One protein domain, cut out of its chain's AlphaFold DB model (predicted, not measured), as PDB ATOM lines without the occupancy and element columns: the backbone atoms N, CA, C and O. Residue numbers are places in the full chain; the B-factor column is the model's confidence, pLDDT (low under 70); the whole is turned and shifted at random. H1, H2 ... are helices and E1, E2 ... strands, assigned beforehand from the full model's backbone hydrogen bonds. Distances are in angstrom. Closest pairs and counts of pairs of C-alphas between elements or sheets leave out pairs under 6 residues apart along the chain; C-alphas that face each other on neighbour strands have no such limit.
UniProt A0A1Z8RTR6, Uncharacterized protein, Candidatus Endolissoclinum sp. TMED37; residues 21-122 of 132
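What this domain is: This is residues 21 to 122 of the 132 residues of an uncharacterized protein of Candidatus Endolissoclinum sp. TMED37 (UniProt A0A1Z8RTR6). What would one see first in this model? A strongly twisted sheet of four antiparallel strands forms a wall, with helices H1 and H3 packed over one face of it and no named helix over the other. Unnamed loops reach past the elements at both ends of the long axis, with Ser 42 in one and Leu 87 in the other, and the short helix H2 only grazes the sheet. What is it made of, and how large is it? The printed part has 102 residues, with three named helices and four named strands in the order E1, H1, E2, E3, H2, H3, E4, and a sheet order of E2, E3, E1, E4; the class is mixed, helices and strands, with under half of the residues, 48, in named elements. It is compact, with a radius of gyration of the C-alphas of 12.8 A, and only just elongated, with spans of 38 by 25 by 22 A.

Where its parts are: Where does the printed part begin, and what comes first? E1, residues 21 to 26, begins at C-alpha 21 at (-119.603, 78.072, -114.395) and is 16.2 A long. After residues 27 to 46, which hold no named element, H1 takes residues 47 to 57 over 14.8 A, beginning at C-alpha 47 at (-109.771, 72.844, -94.674). What follows H1? E2 is residues 64 to 69, 15.3 A long, and E3 is residues 74 to 80, 20.2 A long. H2 is residues 81 to 84, 5.6 A long. Where are the last elements? H3, residues 93 to 101, measures 12.2 A. E4, residues 117 to 121, measures 12.8 A and ends at C-alpha 121 at (-114.582, 82.534, -114.285).

How they stand to each other: How do the strands pair? Inner strand E1 is antiparallel to edge strand E4 at 152 degrees, with N 117 and O 26 2.7 A apart, and to inner strand E3 at 155 degrees, with N 77 and O 23 2.8 A apart, both within hydrogen-bond range. E3 and edge strand E2 form a hairpin, antiparallel at 166 degrees, with N 66 and O 76 within hydrogen-bond range at 2.8 A. How do H1 and H3 stand to the sheet? H1 is on it over E3 at a height over the sheet of 10.3 A, and runs along the strands at 21 degrees to E3 on the local plane, which is fitted to only 6 C-alphas of the sheet. H3, on the same face, is over E4 at a height of 8.0 A and runs slantwise to the strands, at 37 degrees to E4 on the local plane; the closest C-alphas of H3 and E4 are those of Gln 97 and Val 118, 5.4 A apart. How do the helices meet? H1 and H3 touch at a steep tilt of 42 degrees, opposite ways, with the closest C-alphas, those of Thr 51 and Ile 100, 6.3 A apart. H2 and H3 are close but not clearly touching, with the closest C-alphas, Leu 84 and Ile 93, at 6.6 A, while H1 and H2 are apart. What do the helix backbones and crossovers show? Every O i to N i+4 pair is within hydrogen-bond range in H1 and H3, and H2 is too short for such a pair. Two split strand-helix-strand units, each with two same-way strands and another strand between them, have right-handed crossovers: E1, H1, E2 with E3 between, and E3, H2, H3, E4 with E1 between.

The domain as a whole: How far does it reach? The two C-alphas farthest apart are those of Ser 42 and Leu 87, at 39.8 A. Is it unbroken, and which links are long? The printed part has no cut; the links E1 to H1, of 20 residues, and H3 to E4, of 15 residues, are long. Where is confidence low? The mean pLDDT of the printed part is 89.5, and residues 86 to 89 and residue 122 are under 70.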
ATOM      1  N   THR A  21    -120.371  76.932-114.880       86.06
ATOM      2  CA  THR A  21    -119.603  78.072-114.395       86.06
ATOM      3  C   THR A  21    -118.449  77.548-113.564       86.06
ATOM      4  O   THR A  21    -118.624  76.646-112.740       86.06
ATOM      5  N   TYR A  22    -117.260  78.094-113.811       87.94
ATOM      6  CA  TYR A  22    -116.114  77.878-112.946       87.94
ATOM      7  C   TYR A  22    -116.058  79.020-111.951       87.94
ATOM      8  O   TYR A  22    -116.434  80.148-112.261       87.94
ATOM      9  N   PHE A  23    -115.570  78.745-110.758       92.06
ATOM     10  CA  PHE A  23    -115.274  79.785-109.794       92.06
ATOM     11  C   PHE A  23    -114.030  79.400-109.012       92.06
ATOM     12  O   PHE A  23    -113.788  78.226-108.729       92.06
ATOM     13  N   THR A  24    -113.229  80.400-108.684       94.56
ATOM     14  CA  THR A  24    -112.014  80.228-107.899       94.56
ATOM     15  C   THR A  24    -112.258  80.753-106.501       94.56
ATOM     16  O   THR A  24    -112.713  81.884-106.333       94.56
ATOM     17  N   VAL A  25    -111.955  79.916-105.514       96.31
ATOM     18  CA  VAL A  25    -111.789  80.338-104.127       96.31
ATOM     19  C   VAL A  25    -110.319  80.694-103.947       96.31
ATOM     20  O   VAL A  25    -109.455  79.831-104.106       96.31
ATOM     21  N   ASP A  26    -110.046  81.956-103.639       96.69
ATOM     22  CA  ASP A  26    -108.728  82.433-103.226       96.69
ATOM     23  C   ASP A  26    -108.764  82.678-101.722       96.69
ATOM     24  O   ASP A  26    -109.536  83.503-101.245       96.69
ATOM     25  N   PHE A  27    -107.951  81.962-100.958       95.19
ATOM     26  CA  PHE A  27    -107.886  82.083 -99.504       95.19
ATOM     27  C   PHE A  27    -107.091  83.319 -99.041       95.19
ATOM     28  O   PHE A  27    -107.001  83.552 -97.840       95.19
ATOM     29  N   VAL A  28    -106.550  84.125 -99.970       92.81
ATOM     30  CA  VAL A  28    -105.876  85.424 -99.771       92.81
ATOM     31  C   VAL A  28    -104.913  85.412 -98.584       92.81
ATOM     32  O   VAL A  28    -105.248  85.825 -97.470       92.81
ATOM     33  N   GLY A  29    -103.692  84.938 -98.832       84.06
ATOM     34  CA  GLY A  29    -102.630  84.853 -97.822       84.06
ATOM     35  C   GLY A  29    -102.727  83.642 -96.882       84.06
ATOM     36  O   GLY A  29    -101.783  83.390 -96.137       84.06
ATOM     37  N   GLY A  30    -103.813  82.861 -96.939       88.69
ATOM     38  CA  GLY A  30    -103.946  81.566 -96.267       88.69
ATOM     39  C   GLY A  30    -103.545  80.399 -97.171       88.69
ATOM     40  O   GLY A  30    -104.340  79.950 -97.988       88.69
ATOM     41  N   SER A  31    -102.319  79.884 -97.040       92.56
ATOM     42  CA  SER A  31    -101.905  78.680 -97.780       92.56
ATOM     43  C   SER A  31    -102.664  77.443 -97.294       92.56
ATOM     44  O   SER A  31    -102.670  77.150 -96.100       92.56
ATOM     45  N   MET A  32    -103.242  76.682 -98.225       91.12
ATOM     46  CA  MET A  32    -103.999  75.454 -97.945       91.12
ATOM     47  C   MET A  32    -103.174  74.175 -98.148       91.12
ATOM     48  O   MET A  32    -103.720  73.075 -98.146       91.12
ATOM     49  N   ALA A  33    -101.855  74.286 -98.334       89.75
ATOM     50  CA  ALA A  33    -100.990  73.144 -98.653       89.75
ATOM     51  C   ALA A  33    -101.037  72.015 -97.601       89.75
ATOM     52  O   ALA A  33    -100.842  70.849 -97.936       89.75
ATOM     53  N   SER A  34    -101.295  72.359 -96.336       90.88
ATOM     54  CA  SER A  34    -101.382  71.406 -95.220       90.88
ATOM     55  C   SER A  34    -102.814  70.968 -94.890       90.88
ATOM     56  O   SER A  34    -102.998  70.140 -94.004       90.88
ATOM     57  N   GLU A  35    -103.823  71.483 -95.591       90.94
ATOM     58  CA  GLU A  35    -105.250  71.259 -95.313       90.94
ATOM     59  C   GLU A  35    -105.797  70.011 -96.028       90.94
ATOM     60  O   GLU A  35    -106.777  70.078 -96.766       90.94
ATOM     61  N   THR A  36    -105.134  68.868 -95.858       91.19
ATOM     62  CA  THR A  36    -105.331  67.658 -96.682       91.19
ATOM     63  C   THR A  36    -106.108  66.523 -96.011       91.19
ATOM     64  O   THR A  36    -106.332  65.486 -96.631       91.19
ATOM     65  N   SER A  37    -106.490  66.675 -94.744       87.31
ATOM     66  CA  SER A  37    -107.256  65.667 -93.999       87.31
ATOM     67  C   SER A  37    -108.748  65.706 -94.356       87.31
ATOM     68  O   SER A  37    -109.243  66.683 -94.912       87.31
ATOM     69  N   ASP A  38    -109.479  64.643 -94.023       87.75
ATOM     70  CA  ASP A  38    -110.924  64.559 -94.261       87.75
ATOM     71  C   ASP A  38    -111.771  65.058 -93.065       87.75
ATOM     72  O   ASP A  38    -111.272  65.473 -92.009       87.75
ATOM     73  N   LEU A  39    -113.100  65.031 -93.217       86.75
ATOM     74  CA  LEU A  39    -114.030  65.466 -92.166       86.75
ATOM     75  C   LEU A  39    -114.134  64.517 -90.964       86.75
ATOM     76  O   LEU A  39    -114.659  64.919 -89.926       86.75
ATOM     77  N   SER A  40    -113.628  63.291 -91.079       87.50
ATOM     78  CA  SER A  40    -113.606  62.311 -89.991       87.50
ATOM     79  C   SER A  40    -112.345  62.410 -89.129       87.50
ATOM     80  O   SER A  40    -112.336  61.945 -87.988       87.50
ATOM     81  N   ALA A  41    -111.291  63.048 -89.646       83.00
ATOM     82  CA  ALA A  41    -110.038  63.230 -88.936       83.00
ATOM     83  C   ALA A  41    -110.217  64.044 -87.638       83.00
ATOM     84  O   ALA A  41    -110.996  64.998 -87.562       83.00
ATOM     85  N   SER A  42    -109.458  63.683 -86.603       83.81
ATOM     86  CA  SER A  42    -109.457  64.369 -85.304       83.81
ATOM     87  C   SER A  42    -108.561  65.614 -85.263       83.81
ATOM     88  O   SER A  42    -108.514  66.299 -84.243       83.81
ATOM     89  N   ASN A  43    -107.837  65.900 -86.347       84.62
ATOM     90  CA  ASN A  43    -106.949  67.049 -86.483       84.62
ATOM     91  C   ASN A  43    -107.649  68.228 -87.191       84.62
ATOM     92  O   ASN A  43    -108.714  68.090 -87.791       84.62
ATOM     93  N   SER A  44    -107.036  69.410 -87.111       90.94
ATOM     94  CA  SER A  44    -107.597  70.655 -87.654       90.94
ATOM     95  C   SER A  44    -107.188  70.946 -89.100       90.94
ATOM     96  O   SER A  44    -107.287  72.087 -89.531       90.94
ATOM     97  N   THR A  45    -106.710  69.944 -89.838       92.50
ATOM     98  CA  THR A  45    -106.122  70.092 -91.181       92.50
ATOM     99  C   THR A  45    -107.079  69.652 -92.286       92.50
ATOM    100  O   THR A  45    -106.652  69.068 -93.277       92.50
ATOM    101  N   ALA A  46    -108.385  69.853 -92.103       91.44
ATOM    102  CA  ALA A  46    -109.422  69.391 -93.025       91.44
ATOM    103  C   ALA A  46    -110.000  70.518 -93.896       91.44
ATOM    104  O   ALA A  46    -111.113  70.404 -94.412       91.44
ATOM    105  N   GLY A  47    -109.277  71.628 -94.041       91.88
ATOM    106  CA  GLY A  47    -109.771  72.844 -94.674       91.88
ATOM    107  C   GLY A  47    -110.192  72.699 -96.132       91.88
ATOM    108  O   GLY A  47    -111.182  73.324 -96.516       91.88
ATOM    109  N   LEU A  48    -109.515  71.877 -96.945       92.25
ATOM    110  CA  LEU A  48    -109.916  71.677 -98.345       92.25
ATOM    111  C   LEU A  48    -111.259  70.949 -98.440       92.25
ATOM    112  O   LEU A  48    -112.169  71.431 -99.116       92.25
ATOM    113  N   GLU A  49    -111.409  69.842 -97.714       92.12
ATOM    114  CA  GLU A  49    -112.652  69.070 -97.713       92.12
ATOM    115  C   GLU A  49    -113.794  69.844 -97.044       92.12
ATOM    116  O   GLU A  49    -114.920  69.847 -97.536       92.12
ATOM    117  N   LEU A  50    -113.515  70.584 -95.967       93.81
ATOM    118  CA  LEU A  50    -114.522  71.431 -95.330       93.81
ATOM    119  C   LEU A  50    -114.966  72.579 -96.239       93.81
ATOM    120  O   LEU A  50    -116.154  72.898 -96.265       93.81
ATOM    121  N   THR A  51    -114.053  73.177 -97.008       95.19
ATOM    122  CA  THR A  51    -114.415  74.190 -98.011       95.19
ATOM    123  C   THR A  51    -115.346  73.586 -99.056       95.19
ATOM    124  O   THR A  51    -116.404  74.154 -99.327       95.19
ATOM    125  N   ARG A  52    -115.009  72.406 -99.588       94.69
ATOM    126  CA  ARG A  52    -115.849  71.690-100.552       94.69
ATOM    127  C   ARG A  52    -117.237  71.379 -99.983       94.69
ATOM    128  O   ARG A  52    -118.240  71.748-100.589       94.69
ATOM    129  N   ALA A  53    -117.301  70.781 -98.796       93.75
ATOM    130  CA  ALA A  53    -118.560  70.457 -98.129       93.75
ATOM    131  C   ALA A  53    -119.393  71.710 -97.817       93.75
ATOM    132  O   ALA A  53    -120.618  71.682 -97.887       93.75
ATOM    133  N   THR A  54    -118.747  72.830 -97.492       94.94
ATOM    134  CA  THR A  54    -119.430  74.112 -97.264       94.94
ATOM    135  C   THR A  54    -120.082  74.626 -98.539       94.94
ATOM    136  O   THR A  54    -121.221  75.086 -98.490       94.94
ATOM    137  N   ILE A  55    -119.400  74.516 -99.681       95.12
ATOM    138  CA  ILE A  55    -119.962  74.894-100.979       95.12
ATOM    139  C   ILE A  55    -121.188  74.028-101.305       95.12
ATOM    140  O   ILE A  55    -122.259  74.564-101.593       95.12
ATOM    141  N   GLU A  56    -121.070  72.705-101.170       93.50
ATOM    142  CA  GLU A  56    -122.172  71.774-101.447       93.50
ATOM    143  C   GLU A  56    -123.362  71.975-100.487       93.50
ATOM    144  O   GLU A  56    -124.512  71.987-100.928       93.50
ATOM    145  N   ASN A  57    -123.111  72.246 -99.199       92.62
ATOM    146  CA  ASN A  57    -124.155  72.557 -98.210       92.62
ATOM    147  C   ASN A  57    -124.885  73.879 -98.483       92.62
ATOM    148  O   ASN A  57    -126.016  74.055 -98.038       92.62
ATOM    149  N   ASN A  58    -124.273  74.794 -99.236       93.00
ATOM    150  CA  ASN A  58    -124.948  75.985 -99.747       93.00
ATOM    151  C   ASN A  58    -125.692  75.695-101.065       93.00
ATOM    152  O   ASN A  58    -125.994  76.613-101.815       93.00
ATOM    153  N   GLY A  59    -125.992  74.435-101.389       90.56
ATOM    154  CA  GLY A  59    -126.781  74.074-102.570       90.56
ATOM    155  C   GLY A  59    -126.031  74.213-103.896       90.56
ATOM    156  O   GLY A  59    -126.667  74.256-104.949       90.56
ATOM    157  N   VAL A  60    -124.696  74.281-103.863       93.12
ATOM    158  CA  VAL A  60    -123.848  74.395-105.056       93.12
ATOM    159  C   VAL A  60    -123.106  73.073-105.276       93.12
ATOM    160  O   VAL A  60    -122.048  72.855-104.686       93.12
ATOM    161  N   PRO A  61    -123.636  72.154-106.101       91.19
ATOM    162  CA  PRO A  61    -122.997  70.866-106.341       91.19
ATOM    163  C   PRO A  61    -121.679  71.052-107.099       91.19
ATOM    164  O   PRO A  61    -121.642  71.697-108.151       91.19
ATOM    165  N   ILE A  62    -120.599  70.455-106.595       90.88
ATOM    166  CA  ILE A  62    -119.297  70.471-107.261       90.88
ATOM    167  C   ILE A  62    -119.257  69.379-108.335       90.88
ATOM    168  O   ILE A  62    -119.390  68.193-108.051       90.88
ATOM    169  N   LEU A  63    -119.068  69.786-109.591       91.06
ATOM    170  CA  LEU A  63    -118.972  68.893-110.751       91.06
ATOM    171  C   LEU A  63    -117.526  68.563-111.132       91.06
ATOM    172  O   LEU A  63    -117.278  67.560-111.798       91.06
ATOM    173  N   ALA A  64    -116.588  69.445-110.785       86.50
ATOM    174  CA  ALA A  64    -115.161  69.258-111.007       86.50
ATOM    175  C   ALA A  64    -114.345  70.175-110.093       86.50
ATOM    176  O   ALA A  64    -114.828  71.219-109.648       86.50
ATOM    177  N   GLU A  65    -113.083  69.807-109.887       88.81
ATOM    178  CA  GLU A  65    -112.131  70.544-109.063       88.81
ATOM    179  C   GLU A  65    -110.764  70.605-109.746       88.81
ATOM    180  O   GLU A  65    -110.309  69.627-110.340       88.81
ATOM    181  N   GLY A  66    -110.092  71.744-109.626       85.06
ATOM    182  CA  GLY A  66    -108.696  71.917-110.008       85.06
ATOM    183  C   GLY A  66    -107.721  71.632-108.856       85.06
ATOM    184  O   GLY A  66    -108.137  71.506-107.692       85.06
ATOM    185  N   PRO A  67    -106.412  71.544-109.158       89.31
ATOM    186  CA  PRO A  67    -105.362  71.527-108.142       89.31
ATOM    187  C   PRO A  67    -105.261  72.883-107.430       89.31
ATOM    188  O   PRO A  67    -105.860  73.872-107.853       89.31
ATOM    189  N   LEU A  68    -104.464  72.925-106.360       86.94
ATOM    190  CA  LEU A  68    -104.051  74.185-105.752       86.94
ATOM    191  C   LEU A  68    -103.120  74.956-106.701       86.94
ATOM    192  O   LEU A  68    -102.214  74.380-107.303       86.94
ATOM    193  N   THR A  69    -103.343  76.260-106.820       88.06
ATOM    194  CA  THR A  69    -102.547  77.195-107.623       88.06
ATOM    195  C   THR A  69    -102.152  78.408-106.780       88.06
ATOM    196  O   THR A  69    -102.496  78.483-105.599       88.06
ATOM    197  N   ASP A  70    -101.358  79.313-107.362       90.12
ATOM    198  CA  ASP A  70    -100.892  80.552-106.723       90.12
ATOM    199  C   ASP A  70    -100.287  80.326-105.332       90.12
ATOM    200  O   ASP A  70    -100.846  80.682-104.303       90.12
ATOM    201  N   SER A  71     -99.153  79.621-105.276       92.69
ATOM    202  CA  SER A  71     -98.475  79.322-104.002       92.69
ATOM    203  C   SER A  71     -99.366  78.606-102.965       92.69
ATOM    204  O   SER A  71     -99.127  78.699-101.761       92.69
ATOM    205  N   ASN A  72    -100.343  77.826-103.443       90.88
ATOM    206  CA  ASN A  72    -101.326  77.063-102.669       90.88
ATOM    207  C   ASN A  72    -102.437  77.886-101.997       90.88
ATOM    208  O   ASN A  72    -103.043  77.405-101.036       90.88
ATOM    209  N   THR A  73    -102.727  79.094-102.485       95.38
ATOM    210  CA  THR A  73    -103.829  79.926-101.967       95.38
ATOM    211  C   THR A  73    -105.079  79.889-102.835       95.38
ATOM    212  O   THR A  73    -106.111  80.381-102.396       95.38
ATOM    213  N   GLN A  74    -105.042  79.298-104.031       95.00
ATOM    214  CA  GLN A  74    -106.193  79.278-104.936       95.00
ATOM    215  C   GLN A  74    -106.622  77.859-105.299       95.00
ATOM    216  O   GLN A  74    -105.785  76.993-105.548       95.00
ATOM    217  N   LYS A  75    -107.936  77.622-105.369       92.12
ATOM    218  CA  LYS A  75    -108.519  76.383-105.906       92.12
ATOM    219  C   LYS A  75    -109.768  76.692-106.721       92.12
ATOM    220  O   LYS A  75    -110.664  77.405-106.266       92.12
ATOM    221  N   THR A  76    -109.826  76.141-107.928       92.19
ATOM    222  CA  THR A  76    -110.946  76.336-108.858       92.19
ATOM    223  C   THR A  76    -111.906  75.157-108.803       92.19
ATOM    224  O   THR A  76    -111.485  74.003-108.787       92.19
ATOM    225  N   TYR A  77    -113.199  75.454-108.832       92.06
ATOM    226  CA  TYR A  77    -114.290  74.491-108.865       92.06
ATOM    227  C   TYR A  77    -115.182  74.754-110.077       92.06
ATOM    228  O   TYR A  77    -115.189  75.857-110.621       92.06
ATOM    229  N   ALA A  78    -115.948  73.749-110.491       90.06
ATOM    230  CA  ALA A  78    -116.982  73.889-111.507       90.06
ATOM    231  C   ALA A  78    -118.335  73.430-110.965       90.06
ATOM    232  O   ALA A  78    -118.420  72.410-110.284       90.06
ATOM    233  N   THR A  79    -119.395  74.144-111.323       90.31
ATOM    234  CA  THR A  79    -120.783  73.798-110.994       90.31
ATOM    235  C   THR A  79    -121.706  74.104-112.177       90.31
ATOM    236  O   THR A  79    -121.245  74.579-113.220       90.31
ATOM    237  N   ARG A  80    -123.003  73.810-112.046       88.50
ATOM    238  CA  ARG A  80    -124.011  74.246-113.019       88.50
ATOM    239  C   ARG A  80    -124.256  75.744-112.844       88.50
ATOM    240  O   ARG A  80    -124.371  76.218-111.719       88.50
ATOM    241  N   THR A  81    -124.334  76.494-113.937       86.38
ATOM    242  CA  THR A  81    -124.468  77.960-113.902       86.38
ATOM    243  C   THR A  81    -125.701  78.429-113.122       86.38
ATOM    244  O   THR A  81    -125.627  79.424-112.412       86.38
ATOM    245  N   ASP A  82    -126.812  77.694-113.179       86.25
ATOM    246  CA  ASP A  82    -128.049  78.016-112.452       86.25
ATOM    247  C   ASP A  82    -127.939  77.855-110.923       86.25
ATOM    248  O   ASP A  82    -128.755  78.404-110.181       86.25
ATOM    249  N   CYS A  83    -126.916  77.152-110.427       88.12
ATOM    250  CA  CYS A  83    -126.636  77.040-108.992       88.12
ATOM    251  C   CYS A  83    -125.961  78.293-108.404       88.12
ATOM    252  O   CYS A  83    -125.881  78.400-107.182       88.12
ATOM    253  N   LEU A  84    -125.483  79.214-109.252       86.69
ATOM    254  CA  LEU A  84    -124.812  80.464-108.874       86.69
ATOM    255  C   LEU A  84    -125.574  81.714-109.354       86.69
ATOM    256  O   LEU A  84    -124.977  82.759-109.604       86.69
ATOM    257  N   ASP A  85    -126.897  81.625-109.509       77.44
ATOM    258  CA  ASP A  85    -127.712  82.710-110.055       77.44
ATOM    259  C   ASP A  85    -128.435  83.523-108.970       77.44
ATOM    260  O   ASP A  85    -129.299  83.036-108.243       77.44
ATOM    261  N   SER A  86    -128.155  84.827-108.939       67.12
ATOM    262  CA  SER A  86    -128.841  85.787-108.070       67.12
ATOM    263  C   SER A  86    -130.346  85.956-108.340       67.12
ATOM    264  O   SER A  86    -131.057  86.420-107.450       67.12
ATOM    265  N   LEU A  87    -130.848  85.602-109.530       64.00
ATOM    266  CA  LEU A  87    -132.269  85.727-109.885       64.00
ATOM    267  C   LEU A  87    -133.089  84.471-109.544       64.00
ATOM    268  O   LEU A  87    -134.301  84.573-109.353       64.00
ATOM    269  N   SER A  88    -132.456  83.300-109.432       61.78
ATOM    270  CA  SER A  88    -133.140  81.999-109.322       61.78
ATOM    271  C   SER A  88    -133.474  81.573-107.878       61.78
ATOM    272  O   SER A  88    -133.867  80.438-107.625       61.78
ATOM    273  N   SER A  89    -133.340  82.468-106.885       65.19
ATOM    274  CA  SER A  89    -133.380  82.118-105.443       65.19
ATOM    275  C   SER A  89    -132.340  81.063-105.028       65.19
ATOM    276  O   SER A  89    -132.434  80.491-103.941       65.19
ATOM    277  N   THR A  90    -131.356  80.800-105.891       71.06
ATOM    278  CA  THR A  90    -130.222  79.917-105.625       71.06
ATOM    279  C   THR A  90    -129.088  80.712-104.973       71.06
ATOM    280  O   THR A  90    -129.206  81.903-104.672       71.06
ATOM    281  N   THR A  91    -127.999  80.028-104.639       85.31
ATOM    282  CA  THR A  91    -126.875  80.635-103.927       85.31
ATOM    283  C   THR A  91    -126.122  81.623-104.811       85.31
ATOM    284  O   THR A  91    -126.030  81.458-106.020       85.31
ATOM    285  N   THR A  92    -125.547  82.658-104.200       89.62
ATOM    286  CA  THR A  92    -124.708  83.638-104.902       89.62
ATOM    287  C   THR A  92    -123.237  83.468-104.542       89.62
ATOM    288  O   THR A  92    -122.893  82.945-103.479       89.62
ATOM    289  N   ILE A  93    -122.352  84.011-105.376       92.06
ATOM    290  CA  ILE A  93    -120.917  84.114-105.078       92.06
ATOM    291  C   ILE A  93    -120.648  84.854-103.770       92.06
ATOM    292  O   ILE A  93    -119.805  84.430-102.981       92.06
ATOM    293  N   ALA A  94    -121.394  85.927-103.499       92.12
ATOM    294  CA  ALA A  94    -121.264  86.671-102.253       92.12
ATOM    295  C   ALA A  94    -121.650  85.808-101.038       92.12
ATOM    296  O   ALA A  94    -120.962  85.847-100.015       92.12
ATOM    297  N   THR A  95    -122.699  84.990-101.167       94.06
ATOM    298  CA  THR A  95    -123.124  84.031-100.137       94.06
ATOM    299  C   THR A  95    -122.061  82.956 -99.907       94.06
ATOM    300  O   THR A  95    -121.682  82.724 -98.759       94.06
ATOM    301  N   LEU A  96    -121.515  82.353-100.971       95.00
ATOM    302  CA  LEU A  96    -120.427  81.372-100.853       95.00
ATOM    303  C   LEU A  96    -119.187  81.971-100.196       95.00
ATOM    304  O   LEU A  96    -118.605  81.364 -99.301       95.00
ATOM    305  N   GLN A  97    -118.799  83.178-100.601       96.38
ATOM    306  CA  GLN A  97    -117.668  83.879-100.009       96.38
ATOM    307  C   GLN A  97    -117.869  84.094 -98.506       96.38
ATOM    308  O   GLN A  97    -116.957  83.835 -97.722       96.38
ATOM    309  N   ALA A  98    -119.056  84.537 -98.086       96.56
ATOM    310  CA  ALA A  98    -119.370  84.700 -96.671       96.56
ATOM    311  C   ALA A  98    -119.311  83.362 -95.912       96.56
ATOM    312  O   ALA A  98    -118.726  83.304 -94.831       96.56
ATOM    313  N   ALA A  99    -119.849  82.285 -96.495       96.19
ATOM    314  CA  ALA A  99    -119.830  80.952 -95.895       96.19
ATOM    315  C   ALA A  99    -118.404  80.402 -95.728       96.19
ATOM    316  O   ALA A  99    -118.064  79.896 -94.662       96.19
ATOM    317  N   ILE A 100    -117.543  80.558 -96.739       96.81
ATOM    318  CA  ILE A 100    -116.139  80.121 -96.680       96.81
ATOM    319  C   ILE A 100    -115.368  80.918 -95.624       96.81
ATOM    320  O   ILE A 100    -114.635  80.341 -94.824       96.81
ATOM    321  N   ARG A 101    -115.580  82.237 -95.547       97.25
ATOM    322  CA  ARG A 101    -114.958  83.073 -94.506       97.25
ATOM    323  C   ARG A 101    -115.385  82.668 -93.099       97.25
ATOM    324  O   ARG A 101    -114.570  82.740 -92.181       97.25
ATOM    325  N   ALA A 102    -116.629  82.222 -92.924       95.81
ATOM    326  CA  ALA A 102    -117.150  81.769 -91.635       95.81
ATOM    327  C   ALA A 102    -116.489  80.475 -91.123       95.81
ATOM    328  O   ALA A 102    -116.609  80.163 -89.941       95.81
ATOM    329  N   LEU A 103    -115.750  79.747 -91.969       93.94
ATOM    330  CA  LEU A 103    -114.946  78.596 -91.540       93.94
ATOM    331  C   LEU A 103    -113.741  79.008 -90.686       93.94
ATOM    332  O   LEU A 103    -113.193  78.187 -89.946       93.94
ATOM    333  N   ASN A 104    -113.327  80.274 -90.768       92.31
ATOM    334  CA  ASN A 104    -112.191  80.789 -90.026       92.31
ATOM    335  C   ASN A 104    -112.428  80.683 -88.513       92.31
ATOM    336  O   ASN A 104    -113.370  81.264 -87.978       92.31
ATOM    337  N   GLY A 105    -111.551  79.963 -87.813       83.12
ATOM    338  CA  GLY A 105    -111.706  79.721 -86.376       83.12
ATOM    339  C   GLY A 105    -112.721  78.626 -86.017       83.12
ATOM    340  O   GLY A 105    -112.944  78.388 -84.835       83.12
ATOM    341  N   GLY A 106    -113.281  77.901 -86.995       83.12
ATOM    342  CA  GLY A 106    -114.188  76.761 -86.783       83.12
ATOM    343  C   GLY A 106    -113.512  75.471 -86.287       83.12
ATOM    344  O   GLY A 106    -114.143  74.419 -86.241       83.12
ATOM    345  N   GLY A 107    -112.218  75.520 -85.956       86.06
ATOM    346  CA  GLY A 107    -111.467  74.425 -85.323       86.06
ATOM    347  C   GLY A 107    -111.048  73.272 -86.243       86.06
ATOM    348  O   GLY A 107    -110.293  72.405 -85.808       86.06
ATOM    349  N   ARG A 108    -111.493  73.257 -87.505       88.19
ATOM    350  CA  ARG A 108    -111.150  72.219 -88.501       88.19
ATOM    351  C   ARG A 108    -110.346  72.732 -89.705       88.19
ATOM    352  O   ARG A 108    -110.111  71.970 -90.637       88.19
ATOM    353  N   VAL A 109    -109.950  74.006 -89.659       92.25
ATOM    354  CA  VAL A 109    -109.084  74.683 -90.634       92.25
ATOM    355  C   VAL A 109    -107.969  75.373 -89.854       92.25
ATOM    356  O   VAL A 109    -108.263  76.112 -88.911       92.25
ATOM    357  N   THR A 110    -106.708  75.138 -90.218       93.00
ATOM    358  CA  THR A 110    -105.553  75.847 -89.639       93.00
ATOM    359  C   THR A 110    -105.180  77.099 -90.427       93.00
ATOM    360  O   THR A 110    -104.728  78.083 -89.839       93.00
ATOM    361  N   ALA A 111    -105.401  77.096 -91.744       92.44
ATOM    362  CA  ALA A 111    -105.221  78.266 -92.592       92.44
ATOM    363  C   ALA A 111    -106.183  79.407 -92.207       92.44
ATOM    364  O   ALA A 111    -107.340  79.190 -91.846       92.44
ATOM    365  N   THR A 112    -105.711  80.652 -92.320       93.75
ATOM    366  CA  THR A 112    -106.578  81.830 -92.173       93.75
ATOM    367  C   THR A 112    -107.392  82.014 -93.446       93.75
ATOM    368  O   THR A 112    -106.818  82.205 -94.512       93.75
ATOM    369  N   VAL A 113    -108.720  81.978 -93.334       95.12
ATOM    370  CA  VAL A 113    -109.643  82.066 -94.486       95.12
ATOM    371  C   VAL A 113    -110.636  83.224 -94.371       95.12
ATOM    372  O   VAL A 113    -111.498  83.404 -95.226       95.12
ATOM    373  N   SER A 114    -110.512  84.065 -93.341       95.94
ATOM    374  CA  SER A 114    -111.390  85.226 -93.126       95.94
ATOM    375  C   SER A 114    -111.317  86.276 -94.243       95.94
ATOM    376  O   SER A 114    -112.245  87.068 -94.403       95.94
ATOM    377  N   SER A 115    -110.227  86.289 -95.012       95.44
ATOM    378  CA  SER A 115    -109.994  87.152 -96.177       95.44
ATOM    379  C   SER A 115    -110.377  86.502 -97.506       95.44
ATOM    380  O   SER A 115    -110.258  87.161 -98.538       95.44
ATOM    381  N   ALA A 116    -110.857  85.251 -97.502       96.94
ATOM    382  CA  ALA A 116    -111.067  84.493 -98.727       96.94
ATOM    383  C   ALA A 116    -111.992  85.225 -99.710       96.94
ATOM    384  O   ALA A 116    -112.969  85.859 -99.305       96.94
ATOM    385  N   THR A 117    -111.711  85.146-101.001       97.25
ATOM    386  CA  THR A 117    -112.560  85.677-102.066       97.25
ATOM    387  C   THR A 117    -113.057  84.552-102.955       97.25
ATOM    388  O   THR A 117    -112.430  83.498-103.056       97.25
ATOM    389  N   VAL A 118    -114.219  84.757-103.570       95.94
ATOM    390  CA  VAL A 118    -114.785  83.819-104.541       95.94
ATOM    391  C   VAL A 118    -115.069  84.593-105.815       95.94
ATOM    392  O   VAL A 118    -115.758  85.609-105.771       95.94
ATOM    393  N   THR A 119    -114.522  84.130-106.935       92.12
ATOM    394  CA  THR A 119    -114.634  84.823-108.224       92.12
ATOM    395  C   THR A 119    -115.078  83.857-109.308       92.12
ATOM    396  O   THR A 119    -114.415  82.848-109.547       92.12
ATOM    397  N   GLU A 120    -116.177  84.167-109.994       89.38
ATOM    398  CA  GLU A 120    -116.587  83.428-111.189       89.38
ATOM    399  C   GLU A 120    -115.597  83.631-112.329       89.38
ATOM    400  O   GLU A 120    -115.146  84.736-112.619       89.38
ATOM    401  N   THR A 121    -115.306  82.544-113.025       75.88
ATOM    402  CA  THR A 121    -114.582  82.534-114.285       75.88
ATOM    403  C   THR A 121    -115.424  81.771-115.298       75.88
ATOM    404  O   THR A 121    -115.726  80.590-115.135       75.88
ATOM    405  N   LYS A 122    -115.820  82.440-116.377       64.44
ATOM    406  CA  LYS A 122    -116.446  81.764-117.518       64.44
ATOM    407  C   LYS A 122    -115.353  81.295-118.470       64.44
ATOM    408  O   LYS A 122    -114.362  81.998-118.668       64.44
TER     409      LYS A 122